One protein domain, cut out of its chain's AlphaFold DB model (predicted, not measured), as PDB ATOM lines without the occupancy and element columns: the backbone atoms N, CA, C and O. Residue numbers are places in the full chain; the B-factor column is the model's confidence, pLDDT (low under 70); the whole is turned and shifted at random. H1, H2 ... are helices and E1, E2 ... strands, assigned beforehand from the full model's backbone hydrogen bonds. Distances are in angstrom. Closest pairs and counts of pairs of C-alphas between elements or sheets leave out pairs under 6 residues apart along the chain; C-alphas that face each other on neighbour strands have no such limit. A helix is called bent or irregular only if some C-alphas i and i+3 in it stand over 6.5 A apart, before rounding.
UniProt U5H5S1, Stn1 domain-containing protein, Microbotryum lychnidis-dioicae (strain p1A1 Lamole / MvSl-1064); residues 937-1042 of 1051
ATOM      1  N   THR A 937     143.357 177.778 192.652       87.19
ATOM      2  CA  THR A 937     143.905 177.429 193.969       87.19
ATOM      3  C   THR A 937     142.838 177.302 195.061       87.19
ATOM      4  O   THR A 937     142.808 176.275 195.741       87.19
ATOM      5  N   SER A 938     141.914 178.262 195.215       88.06
ATOM      6  CA  SER A 938     140.847 178.159 196.232       88.06
ATOM      7  C   SER A 938     139.836 177.042 195.929       88.06
ATOM      8  O   SER A 938     139.224 176.490 196.844       88.06
ATOM      9  N   LEU A 939     139.734 176.609 194.664       91.56
ATOM     10  CA  LEU A 939     138.958 175.432 194.257       91.56
ATOM     11  C   LEU A 939     139.602 174.078 194.575       91.56
ATOM     12  O   LEU A 939     138.878 173.082 194.586       91.56
ATOM     13  N   LEU A 940     140.908 173.996 194.860       91.31
ATOM     14  CA  LEU A 940     141.589 172.707 195.064       91.31
ATOM     15  C   LEU A 940     140.952 171.889 196.194       91.31
ATOM     16  O   LEU A 940     140.724 170.691 196.033       91.31
ATOM     17  N   VAL A 941     140.624 172.526 197.324       91.25
ATOM     18  CA  VAL A 941     140.054 171.839 198.495       91.25
ATOM     19  C   VAL A 941     138.583 171.434 198.276       91.25
ATOM     20  O   VAL A 941     138.286 170.253 198.482       91.25
ATOM     21  N   PRO A 942     137.665 172.313 197.808       91.69
ATOM     22  CA  PRO A 942     136.310 171.912 197.421       91.69
ATOM     23  C   PRO A 942     136.284 170.791 196.374       91.69
ATOM     24  O   PRO A 942     135.625 169.773 196.587       91.69
ATOM     25  N   VAL A 943     137.046 170.924 195.281       93.81
ATOM     26  CA  VAL A 943     137.080 169.935 194.192       93.81
ATOM     27  C   VAL A 943     137.652 168.601 194.677       93.81
ATOM     28  O   VAL A 943     137.055 167.557 194.417       93.81
ATOM     29  N   TYR A 944     138.745 168.601 195.448       94.12
ATOM     30  CA  TYR A 944     139.304 167.369 196.013       94.12
ATOM     31  C   TYR A 944     138.339 166.676 196.988       94.12
ATOM     32  O   TYR A 944     138.201 165.450 196.953       94.12
ATOM     33  N   ARG A 945     137.617 167.440 197.822       94.12
ATOM     34  CA  ARG A 945     136.582 166.905 198.723       94.12
ATOM     35  C   ARG A 945     135.422 166.285 197.940       94.12
ATOM     36  O   ARG A 945     134.996 165.182 198.269       94.12
ATOM     37  N   ILE A 946     134.956 166.947 196.882       94.56
ATOM     38  CA  ILE A 946     133.895 166.443 195.999       94.56
ATOM     39  C   ILE A 946     134.331 165.158 195.289       94.56
ATOM     40  O   ILE A 946     133.608 164.164 195.347       94.56
ATOM     41  N   ILE A 947     135.532 165.123 194.701       94.25
ATOM     42  CA  ILE A 947     136.091 163.904 194.091       94.25
ATOM     43  C   ILE A 947     136.190 162.782 195.127       94.25
ATOM     44  O   ILE A 947     135.833 161.649 194.820       94.25
ATOM     45  N   THR A 948     136.622 163.084 196.354       93.50
ATOM     46  CA  THR A 948     136.715 162.092 197.436       93.50
ATOM     47  C   THR A 948     135.351 161.503 197.782       93.50
ATOM     48  O   THR A 948     135.217 160.282 197.781       93.50
ATOM     49  N   ASN A 949     134.329 162.340 197.978       93.88
ATOM     50  CA  ASN A 949     132.966 161.895 198.281       93.88
ATOM     51  C   ASN A 949     132.354 161.059 197.139       93.88
ATOM     52  O   ASN A 949     131.736 160.022 197.383       93.88
ATOM     53  N   LEU A 950     132.545 161.485 195.883       93.06
ATOM     54  CA  LEU A 950     132.092 160.748 194.696       93.06
ATOM     55  C   LEU A 950     132.810 159.394 194.571       93.06
ATOM     56  O   LEU A 950     132.188 158.381 194.256       93.06
ATOM     57  N   TYR A 951     134.111 159.356 194.867       91.12
ATOM     58  CA  TYR A 951     134.923 158.143 194.819       91.12
ATOM     59  C   TYR A 951     134.551 157.144 195.927       91.12
ATOM     60  O   TYR A 951     134.457 155.947 195.652       91.12
ATOM     61  N   THR A 952     134.276 157.602 197.156       89.38
ATOM     62  CA  THR A 952     133.798 156.723 198.238       89.38
ATOM     63  C   THR A 952     132.406 156.170 197.940       89.38
ATOM     64  O   THR A 952     132.232 154.954 197.985       89.38
ATOM     65  N   ALA A 953     131.454 157.008 197.511       88.88
ATOM     66  CA  ALA A 953     130.110 156.560 197.120       88.88
ATOM     67  C   ALA A 953     130.135 155.581 195.925       88.88
ATOM     68  O   ALA A 953     129.360 154.620 195.861       88.88
ATOM     69  N   SER A 954     131.066 155.772 194.984       87.81
ATOM     70  CA  SER A 954     131.276 154.835 193.877       87.81
ATOM     71  C   SER A 954     131.907 153.510 194.338       87.81
ATOM     72  O   SER A 954     131.501 152.448 193.873       87.81
ATOM     73  N   ILE A 955     132.826 153.520 195.312       85.38
ATOM     74  CA  ILE A 955     133.367 152.290 195.924       85.38
ATOM     75  C   ILE A 955     132.296 151.523 196.711       85.38
ATOM     76  O   ILE A 955     132.274 150.290 196.659       85.38
ATOM     77  N   GLU A 956     131.422 152.232 197.424       85.19
ATOM     78  CA  GLU A 956     130.331 151.651 198.212       85.19
ATOM     79  C   GLU A 956     129.245 151.041 197.317       85.19
ATOM     80  O   GLU A 956     128.859 149.892 197.530       85.19
ATOM     81  N   SER A 957     128.834 151.720 196.241       82.88
ATOM     82  CA  SER A 957     127.941 151.118 195.235       82.88
ATOM     83  C   SER A 957     128.606 149.955 194.478       82.88
ATOM     84  O   SER A 957     127.968 148.931 194.228       82.88
ATOM     85  N   CYS A 958     129.916 150.019 194.211       78.31
ATOM     86  CA  CYS A 958     130.699 148.910 193.646       78.31
ATOM     87  C   CYS A 958     131.053 147.797 194.659       78.31
ATOM     88  O   CYS A 958     131.933 146.968 194.385       78.31
ATOM     89  N   ALA A 959     130.403 147.729 195.829       64.06
ATOM     90  CA  ALA A 959     130.770 146.790 196.888       64.06
ATOM     91  C   ALA A 959     130.780 145.313 196.446       64.06
ATOM     92  O   ALA A 959     131.625 144.554 196.932       64.06
ATOM     93  N   ALA A 960     129.904 144.923 195.515       65.38
ATOM     94  CA  ALA A 960     129.641 143.533 195.140       65.38
ATOM     95  C   ALA A 960     130.830 142.767 194.519       65.38
ATOM     96  O   ALA A 960     130.895 141.549 194.673       65.38
ATOM     97  N   THR A 961     131.786 143.422 193.838       70.00
ATOM     98  CA  THR A 961     132.963 142.712 193.289       70.00
ATOM     99  C   THR A 961     134.275 143.472 193.469       70.00
ATOM    100  O   THR A 961     134.390 144.659 193.176       70.00
ATOM    101  N   TRP A 962     135.329 142.755 193.880       65.75
ATOM    102  CA  TRP A 962     136.678 143.322 194.001       65.75
ATOM    103  C   TRP A 962     137.230 143.844 192.666       65.75
ATOM    104  O   TRP A 962     137.976 144.818 192.653       65.75
ATOM    105  N   LYS A 963     136.859 143.210 191.542       70.94
ATOM    106  CA  LYS A 963     137.302 143.625 190.203       70.94
ATOM    107  C   LYS A 963     136.753 145.006 189.827       70.94
ATOM    108  O   LYS A 963     137.529 145.826 189.354       70.94
ATOM    109  N   ALA A 964     135.477 145.299 190.102       65.38
ATOM    110  CA  ALA A 964     134.895 146.618 189.824       65.38
ATOM    111  C   ALA A 964     135.635 147.747 190.566       65.38
ATOM    112  O   ALA A 964     135.982 148.762 189.964       65.38
ATOM    113  N   ARG A 965     135.986 147.529 191.843       68.81
ATOM    114  CA  ARG A 965     136.665 148.530 192.691       68.81
ATOM    115  C   ARG A 965     138.023 149.014 192.155       68.81
ATOM    116  O   ARG A 965     138.484 150.064 192.583       68.81
ATOM    117  N   GLN A 966     138.674 148.285 191.241       67.94
ATOM    118  CA  GLN A 966     139.963 148.693 190.654       67.94
ATOM    119  C   GLN A 966     139.821 149.696 189.492       67.94
ATOM    120  O   GLN A 966     140.803 150.348 189.127       67.94
ATOM    121  N   HIS A 967     138.612 149.826 188.934       71.69
ATOM    122  CA  HIS A 967     138.292 150.670 187.778       71.69
ATOM    123  C   HIS A 967     137.400 151.871 188.135       71.69
ATOM    124  O   HIS A 967     136.893 152.538 187.239       71.69
ATOM    125  N   VAL A 968     137.213 152.170 189.426       82.88
ATOM    126  CA  VAL A 968     136.515 153.392 189.844       82.88
ATOM    127  C   VAL A 968     137.324 154.615 189.403       82.88
ATOM    128  O   VAL A 968     138.516 154.735 189.698       82.88
ATOM    129  N   SER A 969     136.657 155.527 188.704       89.50
ATOM    130  CA  SER A 969     137.165 156.835 188.292       89.50
ATOM    131  C   SER A 969     136.019 157.837 188.301       89.50
ATOM    132  O   SER A 969     134.918 157.501 187.866       89.50
ATOM    133  N   VAL A 970     136.282 159.059 188.752       91.38
ATOM    134  CA  VAL A 970     135.317 160.162 188.704       91.38
ATOM    135  C   VAL A 970     135.522 160.912 187.388       91.38
ATOM    136  O   VAL A 970     136.655 161.271 187.059       91.38
ATOM    137  N   ILE A 971     134.452 161.136 186.625       91.88
ATOM    138  CA  ILE A 971     134.502 161.970 185.410       91.88
ATOM    139  C   ILE A 971     134.234 163.435 185.757       91.88
ATOM    140  O   ILE A 971     133.493 163.731 186.696       91.88
ATOM    141  N   GLU A 972     134.806 164.366 184.994       89.81
ATOM    142  CA  GLU A 972     134.659 165.809 185.242       89.81
ATOM    143  C   GLU A 972     133.189 166.262 185.353       89.81
ATOM    144  O   GLU A 972     132.851 167.103 186.185       89.81
ATOM    145  N   GLU A 973     132.297 165.657 184.571       89.88
ATOM    146  CA  GLU A 973     130.857 165.939 184.584       89.88
ATOM    147  C   GLU A 973     130.188 165.597 185.926       89.88
ATOM    148  O   GLU A 973     129.289 166.316 186.352       89.88
ATOM    149  N   GLN A 974     130.660 164.571 186.646       92.44
ATOM    150  CA  GLN A 974     130.171 164.241 187.993       92.44
ATOM    151  C   GLN A 974     130.648 165.262 189.033       92.44
ATOM    152  O   GLN A 974     129.893 165.606 189.939       92.44
ATOM    153  N   ILE A 975     131.874 165.779 188.888       93.25
ATOM    154  CA  ILE A 975     132.415 166.843 189.751       93.25
ATOM    155  C   ILE A 975     131.579 168.113 189.571       93.25
ATOM    156  O   ILE A 975     131.101 168.688 190.548       93.25
ATOM    157  N   ARG A 976     131.347 168.513 188.312       92.12
ATOM    158  CA  ARG A 976     130.481 169.649 187.972       92.12
ATOM    159  C   ARG A 976     129.053 169.423 188.469       92.12
ATOM    160  O   ARG A 976     128.511 170.311 189.109       92.12
ATOM    161  N   GLY A 977     128.480 168.237 188.255       93.25
ATOM    162  CA  GLY A 977     127.151 167.855 188.747       93.25
ATOM    163  C   GLY A 977     127.008 167.993 190.264       93.25
ATOM    164  O   GLY A 977     126.054 168.601 190.734       93.25
ATOM    165  N   ALA A 978     127.990 167.528 191.036       93.19
ATOM    166  CA  ALA A 978     128.005 167.719 192.484       93.19
ATOM    167  C   ALA A 978     128.084 169.207 192.887       93.19
ATOM    168  O   ALA A 978     127.400 169.613 193.821       93.19
ATOM    169  N   MET A 979     128.850 170.034 192.162       93.38
ATOM    170  CA  MET A 979     128.891 171.491 192.384       93.38
ATOM    171  C   MET A 979     127.606 172.213 191.946       93.38
ATOM    172  O   MET A 979     127.297 173.262 192.494       93.38
ATOM    173  N   LEU A 980     126.840 171.668 190.993       93.12
ATOM    174  CA  LEU A 980     125.526 172.190 190.584       93.12
ATOM    175  C   LEU A 980     124.424 171.952 191.630       93.12
ATOM    176  O   LEU A 980     123.378 172.590 191.556       93.12
ATOM    177  N   HIS A 981     124.640 171.045 192.587       91.50
ATOM    178  CA  HIS A 981     123.712 170.772 193.688       91.50
ATOM    179  C   HIS A 981     124.021 171.565 194.971       91.50
ATOM    180  O   HIS A 981     123.323 171.397 195.968       91.50
ATOM    181  N   ASP A 982     125.042 172.424 194.953       88.81
ATOM    182  CA  ASP A 982     125.423 173.302 196.059       88.81
ATOM    183  C   ASP A 982     125.156 174.762 195.656       88.81
ATOM    184  O   ASP A 982     125.734 175.261 194.690       88.81
ATOM    185  N   GLU A 983     124.270 175.450 196.380       86.56
ATOM    186  CA  GLU A 983     123.793 176.805 196.048       86.56
ATOM    187  C   GLU A 983     124.925 177.854 195.999       86.56
ATOM    188  O   GLU A 983     124.841 178.837 195.256       86.56
ATOM    189  N   VAL A 984     126.022 177.623 196.731       87.56
ATOM    190  CA  VAL A 984     127.204 178.497 196.739       87.56
ATOM    191  C   VAL A 984     128.064 178.250 195.499       87.56
ATOM    192  O   VAL A 984     128.499 179.197 194.838       87.56
ATOM    193  N   TRP A 985     128.295 176.980 195.156       89.81
ATOM    194  CA  TRP A 985     129.204 176.572 194.077       89.81
ATOM    195  C   TRP A 985     128.537 176.418 192.703       89.81
ATOM    196  O   TRP A 985     129.241 176.263 191.701       89.81
ATOM    197  N   GLU A 986     127.211 176.532 192.623       90.50
ATOM    198  CA  GLU A 986     126.412 176.278 191.421       90.50
ATOM    199  C   GLU A 986     126.946 177.004 190.174       90.50
ATOM    200  O   GLU A 986     127.181 176.390 189.132       90.50
ATOM    201  N   GLN A 987     127.211 178.310 190.270       88.25
ATOM    202  CA  GLN A 987     127.692 179.107 189.134       88.25
ATOM    203  C   GLN A 987     129.104 178.697 188.675       88.25
ATOM    204  O   GLN A 987     129.422 178.788 187.487       88.25
ATOM    205  N   VAL A 988     129.928 178.181 189.593       89.50
ATOM    206  CA  VAL A 988     131.251 177.619 189.291       89.50
ATOM    207  C   VAL A 988     131.100 176.275 188.572       89.50
ATOM    208  O   VAL A 988     131.747 176.058 187.544       89.50
ATOM    209  N   GLY A 989     130.188 175.411 189.033       88.62
ATOM    210  CA  GLY A 989     129.827 174.160 188.355       88.62
ATOM    211  C   GLY A 989     129.250 174.380 186.949       88.62
ATOM    212  O   GLY A 989     129.607 173.661 186.014       88.62
ATOM    213  N   ARG A 990     128.423 175.425 186.766       85.12
ATOM    214  CA  ARG A 990     127.797 175.784 185.478       85.12
ATOM    215  C   ARG A 990     128.802 176.194 184.396       85.12
ATOM    216  O   ARG A 990     128.538 175.924 183.227       85.12
ATOM    217  N   LYS A 991     129.890 176.907 184.732       69.88
ATOM    218  CA  LYS A 991     130.696 177.630 183.717       69.88
ATOM    219  C   LYS A 991     132.211 177.495 183.803       69.88
ATOM    220  O   LYS A 991     132.895 177.915 182.868       69.88
ATOM    221  N   SER A 992     132.768 176.964 184.888       61.00
ATOM    222  CA  SER A 992     134.201 177.132 185.114       61.00
ATOM    223  C   SER A 992     135.077 176.159 184.309       61.00
ATOM    224  O   SER A 992     135.068 174.940 184.474       61.00
ATOM    225  N   HIS A 993     135.930 176.751 183.477       82.75
ATOM    226  CA  HIS A 993     137.230 176.192 183.110       82.75
ATOM    227  C   HIS A 993     138.102 175.984 184.366       82.75
ATOM    228  O   HIS A 993     138.883 175.039 184.410       82.75
ATOM    229  N   LEU A 994     137.893 176.793 185.414       86.50
ATOM    230  CA  LEU A 994     138.591 176.704 186.701       86.50
ATOM    231  C   LEU A 994     138.440 175.333 187.387       86.50
ATOM    232  O   LEU A 994     139.396 174.888 188.005       86.50
ATOM    233  N   VAL A 995     137.312 174.617 187.253       91.06
ATOM    234  CA  VAL A 995     137.204 173.223 187.745       91.06
ATOM    235  C   VAL A 995     138.119 172.280 186.958       91.06
ATOM    236  O   VAL A 995     138.798 171.452 187.558       91.06
ATOM    237  N   ASN A 996     138.206 172.425 185.633       90.94
ATOM    238  CA  ASN A 996     139.127 171.635 184.809       90.94
ATOM    239  C   ASN A 996     140.597 171.934 185.162       90.94
ATOM    240  O   ASN A 996     141.417 171.023 185.251       90.94
ATOM    241  N   GLU A 997     140.925 173.206 185.399       90.69
ATOM    242  CA  GLU A 997     142.243 173.636 185.871       90.69
ATOM    243  C   GLU A 997     142.547 173.135 187.289       90.69
ATOM    244  O   GLU A 997     143.620 172.588 187.505       90.69
ATOM    245  N   ALA A 998     141.605 173.209 188.231       91.94
ATOM    246  CA  ALA A 998     141.784 172.694 189.588       91.94
ATOM    247  C   ALA A 998     141.990 171.169 189.587       91.94
ATOM    248  O   ALA A 998     142.812 170.654 190.340       91.94
ATOM    249  N   VAL A 999     141.317 170.432 188.694       93.00
ATOM    250  CA  VAL A 999     141.579 168.999 188.478       93.00
ATOM    251  C   VAL A 999     142.977 168.766 187.883       93.00
ATOM    252  O   VAL A 999     143.672 167.856 188.337       93.00
ATOM    253  N   LYS A1000     143.433 169.583 186.919       92.25
ATOM    254  CA  LYS A1000     144.812 169.518 186.387       92.25
ATOM    255  C   LYS A1000     145.849 169.773 187.482       92.25
ATOM    256  O   LYS A1000     146.770 168.972 187.622       92.25
ATOM    257  N   GLU A1001     145.673 170.820 188.280       91.25
ATOM    258  CA  GLU A1001     146.542 171.141 189.416       91.25
ATOM    259  C   GLU A1001     146.546 170.011 190.451       91.25
ATOM    260  O   GLU A1001     147.609 169.542 190.839       91.25
ATOM    261  N   LEU A1002     145.394 169.443 190.821       92.44
ATOM    262  CA  LEU A1002     145.339 168.275 191.714       92.44
ATOM    263  C   LEU A1002     146.062 167.028 191.153       92.44
ATOM    264  O   LEU A1002     146.521 166.190 191.937       92.44
ATOM    265  N   VAL A1003     146.210 166.895 189.827       92.44
ATOM    266  CA  VAL A1003     147.078 165.876 189.204       92.44
ATOM    267  C   VAL A1003     148.562 166.266 189.289       92.44
ATOM    268  O   VAL A1003     149.378 165.414 189.643       92.44
ATOM    269  N   LEU A1004     148.929 167.528 189.031       91.50
ATOM    270  CA  LEU A1004     150.309 168.032 189.189       91.50
ATOM    271  C   LEU A1004     150.799 167.892 190.644       91.50
ATOM    272  O   LEU A1004     151.889 167.382 190.899       91.50
ATOM    273  N   LEU A1005     149.931 168.210 191.605       89.44
ATOM    274  CA  LEU A1005     150.101 168.020 193.051       89.44
ATOM    275  C   LEU A1005     150.092 166.541 193.488       89.44
ATOM    276  O   LEU A1005     150.123 166.246 194.686       89.44
ATOM    277  N   ASN A1006     150.032 165.596 192.541       92.19
ATOM    278  CA  ASN A1006     150.057 164.152 192.770       92.19
ATOM    279  C   ASN A1006     148.955 163.635 193.724       92.19
ATOM    280  O   ASN A1006     149.093 162.555 194.300       92.19
ATOM    281  N   LYS A1007     147.843 164.367 193.874       92.62
ATOM    282  CA  LYS A1007     146.650 163.916 194.616       92.62
ATOM    283  C   LYS A1007     145.742 163.059 193.727       92.62
ATOM    284  O   LYS A1007     145.128 162.099 194.193       92.62
ATOM    285  N   LEU A1008     145.702 163.381 192.437       93.25
ATOM    286  CA  LEU A1008     144.970 162.660 191.399       93.25
ATOM    287  C   LEU A1008     145.917 162.041 190.363       93.25
ATOM    288  O   LEU A1008     147.089 162.399 190.253       93.25
ATOM    289  N   GLU A1009     145.381 161.126 189.564       92.75
ATOM    290  CA  GLU A1009     145.985 160.637 188.324       92.75
ATOM    291  C   GLU A1009     144.947 160.651 187.188       92.75
ATOM    292  O   GLU A1009     143.785 160.286 187.394       92.75
ATOM    293  N   TRP A1010     145.361 161.070 185.985       92.06
ATOM    294  CA  TRP A1010     144.526 160.999 184.781       92.06
ATOM    295  C   TRP A1010     144.347 159.542 184.348       92.06
ATOM    296  O   TRP A1010     145.313 158.871 183.975       92.06
ATOM    297  N   VAL A1011     143.105 159.062 184.341       88.50
ATOM    298  CA  VAL A1011     142.769 157.722 183.858       88.50
ATOM    299  C   VAL A1011     142.512 157.801 182.358       88.50
ATOM    300  O   VAL A1011     141.513 158.360 181.908       88.50
ATOM    301  N   LYS A1012     143.406 157.209 181.559       79.88
ATOM    302  CA  LYS A1012     143.123 156.955 180.141       79.88
ATOM    303  C   LYS A1012     142.044 155.876 180.041       79.88
ATOM    304  O   LYS A1012     142.347 154.694 180.180       79.88
ATOM    305  N   MET A1013     140.806 156.299 179.794       68.31
ATOM    306  CA  MET A1013     139.703 155.412 179.423       68.31
ATOM    307  C   MET A1013     140.087 154.650 178.145       68.31
ATOM    308  O   MET A1013     140.329 155.248 177.100       68.31
ATOM    309  N   GLY A1014     140.207 153.330 178.259       60.91
ATOM    310  CA  GLY A1014     140.624 152.417 177.197       60.91
ATOM    311  C   GLY A1014     140.605 150.977 177.721       60.91
ATOM    312  O   GLY A1014     140.642 150.753 178.927       60.91
ATOM    313  N   ASN A1015     140.534 149.951 176.879       47.31
ATOM    314  CA  ASN A1015     140.744 149.899 175.431       47.31
ATOM    315  C   ASN A1015     139.640 149.001 174.837       47.31
ATOM    316  O   ASN A1015     139.207 148.078 175.518       47.31
ATOM    317  N   GLU A1016     139.184 149.213 173.599       49.66
ATOM    318  CA  GLU A1016     138.042 148.472 173.010       49.66
ATOM    319  C   GLU A1016     138.199 146.945 173.145       49.66
ATOM    320  O   GLU A1016     137.251 146.214 173.427       49.66
ATOM    321  N   LYS A1017     139.450 146.480 173.059       52.16
ATOM    322  CA  LYS A1017     139.860 145.075 173.177       52.16
ATOM    323  C   LYS A1017     139.636 144.432 174.556       52.16
ATOM    324  O   LYS A1017     139.764 143.214 174.649       52.16
ATOM    325  N   THR A1018     139.343 145.186 175.623       55.75
ATOM    326  CA  THR A1018     139.085 144.623 176.969       55.75
ATOM    327  C   THR A1018     137.603 144.483 177.321       55.75
ATOM    328  O   THR A1018     137.299 143.913 178.368       55.75
ATOM    329  N   GLY A1019     136.681 144.967 176.480       45.62
ATOM    330  CA  GLY A1019     135.234 144.783 176.670       45.62
ATOM    331  C   GLY A1019     134.652 145.411 177.946       45.62
ATOM    332  O   GLY A1019     133.555 145.042 178.363       45.62
ATOM    333  N   GLN A1020     135.374 146.330 178.595       47.00
ATOM    334  CA  GLN A1020     134.860 147.089 179.736       47.00
ATOM    335  C   GLN A1020     134.032 148.281 179.236       47.00
ATOM    336  O   GLN A1020     134.393 148.921 178.254       47.00
ATOM    337  N   TYR A1021     132.906 148.538 179.905       46.12
ATOM    338  CA  TYR A1021     131.862 149.463 179.457       46.12
ATOM    339  C   TYR A1021     132.389 150.867 179.130       46.12
ATOM    340  O   TYR A1021     132.921 151.563 179.995       46.12
ATOM    341  N   PHE A1022     132.175 151.298 177.888       49.12
ATOM    342  CA  PHE A1022     132.418 152.668 177.457       49.12
ATOM    343  C   PHE A1022     131.227 153.551 177.833       49.12
ATOM    344  O   PHE A1022     130.090 153.248 177.480       49.12
ATOM    345  N   VAL A1023     131.505 154.684 178.480       50.28
ATOM    346  CA  VAL A1023     130.650 155.873 178.372       50.28
ATOM    347  C   VAL A1023     131.250 156.708 177.246       50.28
ATOM    348  O   VAL A1023     132.225 157.437 177.437       50.28
ATOM    349  N   GLU A1024     130.736 156.499 176.038       40.72
ATOM    350  CA  GLU A1024     131.222 157.168 174.834       40.72
ATOM    351  C   GLU A1024     131.052 158.691 174.968       40.72
ATOM    352  O   GLU A1024     129.978 159.183 175.301       40.72
ATOM    353  N   GLY A1025     132.142 159.439 174.768       53.47
ATOM    354  CA  GLY A1025     132.186 160.895 174.952       53.47
ATOM    355  C   GLY A1025     132.848 161.387 176.249       53.47
ATOM    356  O   GLY A1025     133.279 162.540 176.276       53.47
ATOM    357  N   ALA A1026     133.024 160.534 177.269       58.25
ATOM    358  CA  ALA A1026     133.578 160.909 178.578       58.25
ATOM    359  C   ALA A1026     135.082 161.269 178.539       58.25
ATOM    360  O   ALA A1026     135.966 160.478 178.883       58.25
ATOM    361  N   LYS A1027     135.382 162.501 178.123       66.12
ATOM    362  CA  LYS A1027     136.708 163.123 178.245       66.12
ATOM    363  C   LYS A1027     136.954 163.489 179.717       66.12
ATOM    364  O   LYS A1027     136.030 163.889 180.416       66.12
ATOM    365  N   ASN A1028     138.210 163.402 180.163       82.31
ATOM    366  CA  ASN A1028     138.674 163.822 181.497       82.31
ATOM    367  C   ASN A1028     138.128 162.972 182.676       82.31
ATOM    368  O   ASN A1028     137.345 163.444 183.502       82.31
ATOM    369  N   ALA A1029     138.606 161.726 182.793       87.50
ATOM    370  CA  ALA A1029     138.399 160.858 183.960       87.50
ATOM    371  C   ALA A1029     139.621 160.864 184.905       87.50
ATOM    372  O   ALA A1029     140.763 160.767 184.448       87.50
ATOM    373  N   VAL A1030     139.395 160.927 186.222       91.69
ATOM    374  CA  VAL A1030     140.450 160.937 187.256       91.69
ATOM    375  C   VAL A1030     140.243 159.882 188.341       91.69
ATOM    376  O   VAL A1030     139.121 159.469 188.638       91.69
ATOM    377  N   ARG A1031     141.342 159.463 188.975       91.25
ATOM    378  CA  ARG A1031     141.355 158.586 190.158       91.25
ATOM    379  C   ARG A1031     142.208 159.198 191.272       91.25
ATOM    380  O   ARG A1031     143.170 159.909 190.993       91.25
ATOM    381  N   LEU A1032     141.869 158.907 192.528       91.81
ATOM    382  CA  LEU A1032     142.672 159.291 193.693       91.81
ATOM    383  C   LEU A1032     143.966 158.473 193.765       91.81
ATOM    384  O   LEU A1032     143.942 157.240 193.838       91.81
ATOM    385  N   LYS A1033     145.106 159.167 193.774       89.75
ATOM    386  CA  LYS A1033     146.425 158.533 193.800       89.75
ATOM    387  C   LYS A1033     146.686 157.925 195.185       89.75
ATOM    388  O   LYS A1033     146.388 158.516 196.216       89.75
ATOM    389  N   GLY A1034     147.230 156.708 195.216       83.88
ATOM    390  CA  GLY A1034     147.625 156.013 196.452       83.88
ATOM    391  C   GLY A1034     146.564 155.116 197.113       83.88
ATOM    392  O   GLY A1034     146.945 154.116 197.724       83.88
ATOM    393  N   MET A1035     145.255 155.357 196.936       71.69
ATOM    394  CA  MET A1035     144.203 154.547 197.598       71.69
ATOM    395  C   MET A1035     144.263 153.043 197.267       71.69
ATOM    396  O   MET A1035     143.916 152.207 198.102       71.69
ATOM    397  N   ASN A1036     144.788 152.680 196.091       65.00
ATOM    398  CA  ASN A1036     145.008 151.284 195.688       65.00
ATOM    399  C   ASN A1036     145.919 150.491 196.651       65.00
ATOM    400  O   ASN A1036     145.827 149.264 196.701       65.00
ATOM    401  N   GLY A1037     146.775 151.160 197.436       61.00
ATOM    402  CA  GLY A1037     147.683 150.510 198.386       61.00
ATOM    403  C   GLY A1037     146.970 149.854 199.574       61.00
ATOM    404  O   GLY A1037     147.310 148.730 199.952       61.00
ATOM    405  N   MET A1038     145.938 150.500 200.133       55.53
ATOM    406  CA  MET A1038     145.239 150.003 201.331       55.53
ATOM    407  C   MET A1038     144.562 148.646 201.088       55.53
ATOM    408  O   MET A1038     144.576 147.774 201.958       55.53
ATOM    409  N   GLY A1039     144.053 148.417 199.871       56.38
ATOM    410  CA  GLY A1039     143.446 147.142 199.481       56.38
ATOM    411  C   GLY A1039     144.412 145.948 199.471       56.38
ATOM    412  O   GLY A1039     143.971 144.802 199.571       56.38
ATOM    413  N   GLY A1040     145.727 146.182 199.384       54.12
ATOM    414  CA  GLY A1040     146.736 145.119 199.409       54.12
ATOM    415  C   GLY A1040     146.945 144.493 200.794       54.12
ATOM    416  O   GLY A1040     147.264 143.306 200.893       54.12
ATOM    417  N   VAL A1041     146.729 145.259 201.869       54.31
ATOM    418  CA  VAL A1041     147.061 144.844 203.246       54.31
ATOM    419  C   VAL A1041     146.143 143.714 203.733       54.31
ATOM    420  O   VAL A1041     146.617 142.729 204.304       54.31
ATOM    421  N   ALA A1042     144.845 143.786 203.415       53.75
ATOM    422  CA  ALA A1042     143.835 142.803 203.828       53.75
ATOM    423  C   ALA A1042     144.082 141.369 203.302       53.75
ATOM    424  O   ALA A1042     143.593 140.397 203.883       53.75
TER     425      ALA A1042
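Overview. This is residues 937 to 1042 of the 1051 residues of the protein "Stn1 domain-containing protein" of Microbotryum lychnidis-dioicae (strain p1A1 Lamole / MvSl-1064) (UniProt U5H5S1). A two-strand hairpin, E1 and E2, sits beside a cluster of crossed helices: the long H1 runs past E2, H4 packs on E1, and H2 and H3 complete the cluster. The long loop of residues 1012 to 1028 joins the strands, and the final helix H5 touches no other helix. The 106 printed residues hold, in order, H1 H2 H3 H4 E1 E2 H5, mostly helix, with an antiparallel sheet E1 - E2. The whole is compact, with a radius of gyration of the C-alphas of 14.3 A and spans of 38 by 32 by 26 A.

Along the chain. E1 is residues 1008 to 1011 and E2 residues 1029 to 1032. H1, residues 940 to 960, begins at C-alpha 940 (141.589, 172.707, 195.064) and is 31.5 A long; it is irregular, with C-alphas 957 and 960 7.8 A apart. H4, residues 993 to 1004, is 16.6 A long. H2 is residues 972 to 980 and H3 residues 986 to 991. H5, residues 1035 to 1042, ends at C-alpha 1042 (143.835, 142.803, 203.828).

Arrangement. In the hairpin E1 and E2, N 1009 and O 1031 are 2.9 A apart, within hydrogen-bond range. The closest C-alphas of H4 and E1, Val 1003 and Glu 1009, are 5.4 A apart. H1 touches H4 with residues 940 to 944 alone, about perpendicular at 76 degrees; their closest C-alphas, Leu 940 and Ala 998, are 5.5 A apart. H2 and H3 form a helical hairpin, closest at C-alphas 980 and 986, 4.3 A. O i to N i+4 pairs are within range throughout H2, H3 and H4, in 16 of 17 in H1 and 0 of 4 in H5, which has 3 of 5 O i to N i+3 pairs.

Size, cuts and confidence. The C-alphas farthest apart, Val 984 and Lys 1017, are 42.8 A apart. The printed part has no cut; the links H1 to H2 and E1 to E2 are long. Confidence is low, under 70, for 30 residues, among them 1013 to 1027 and 1036 to 1042.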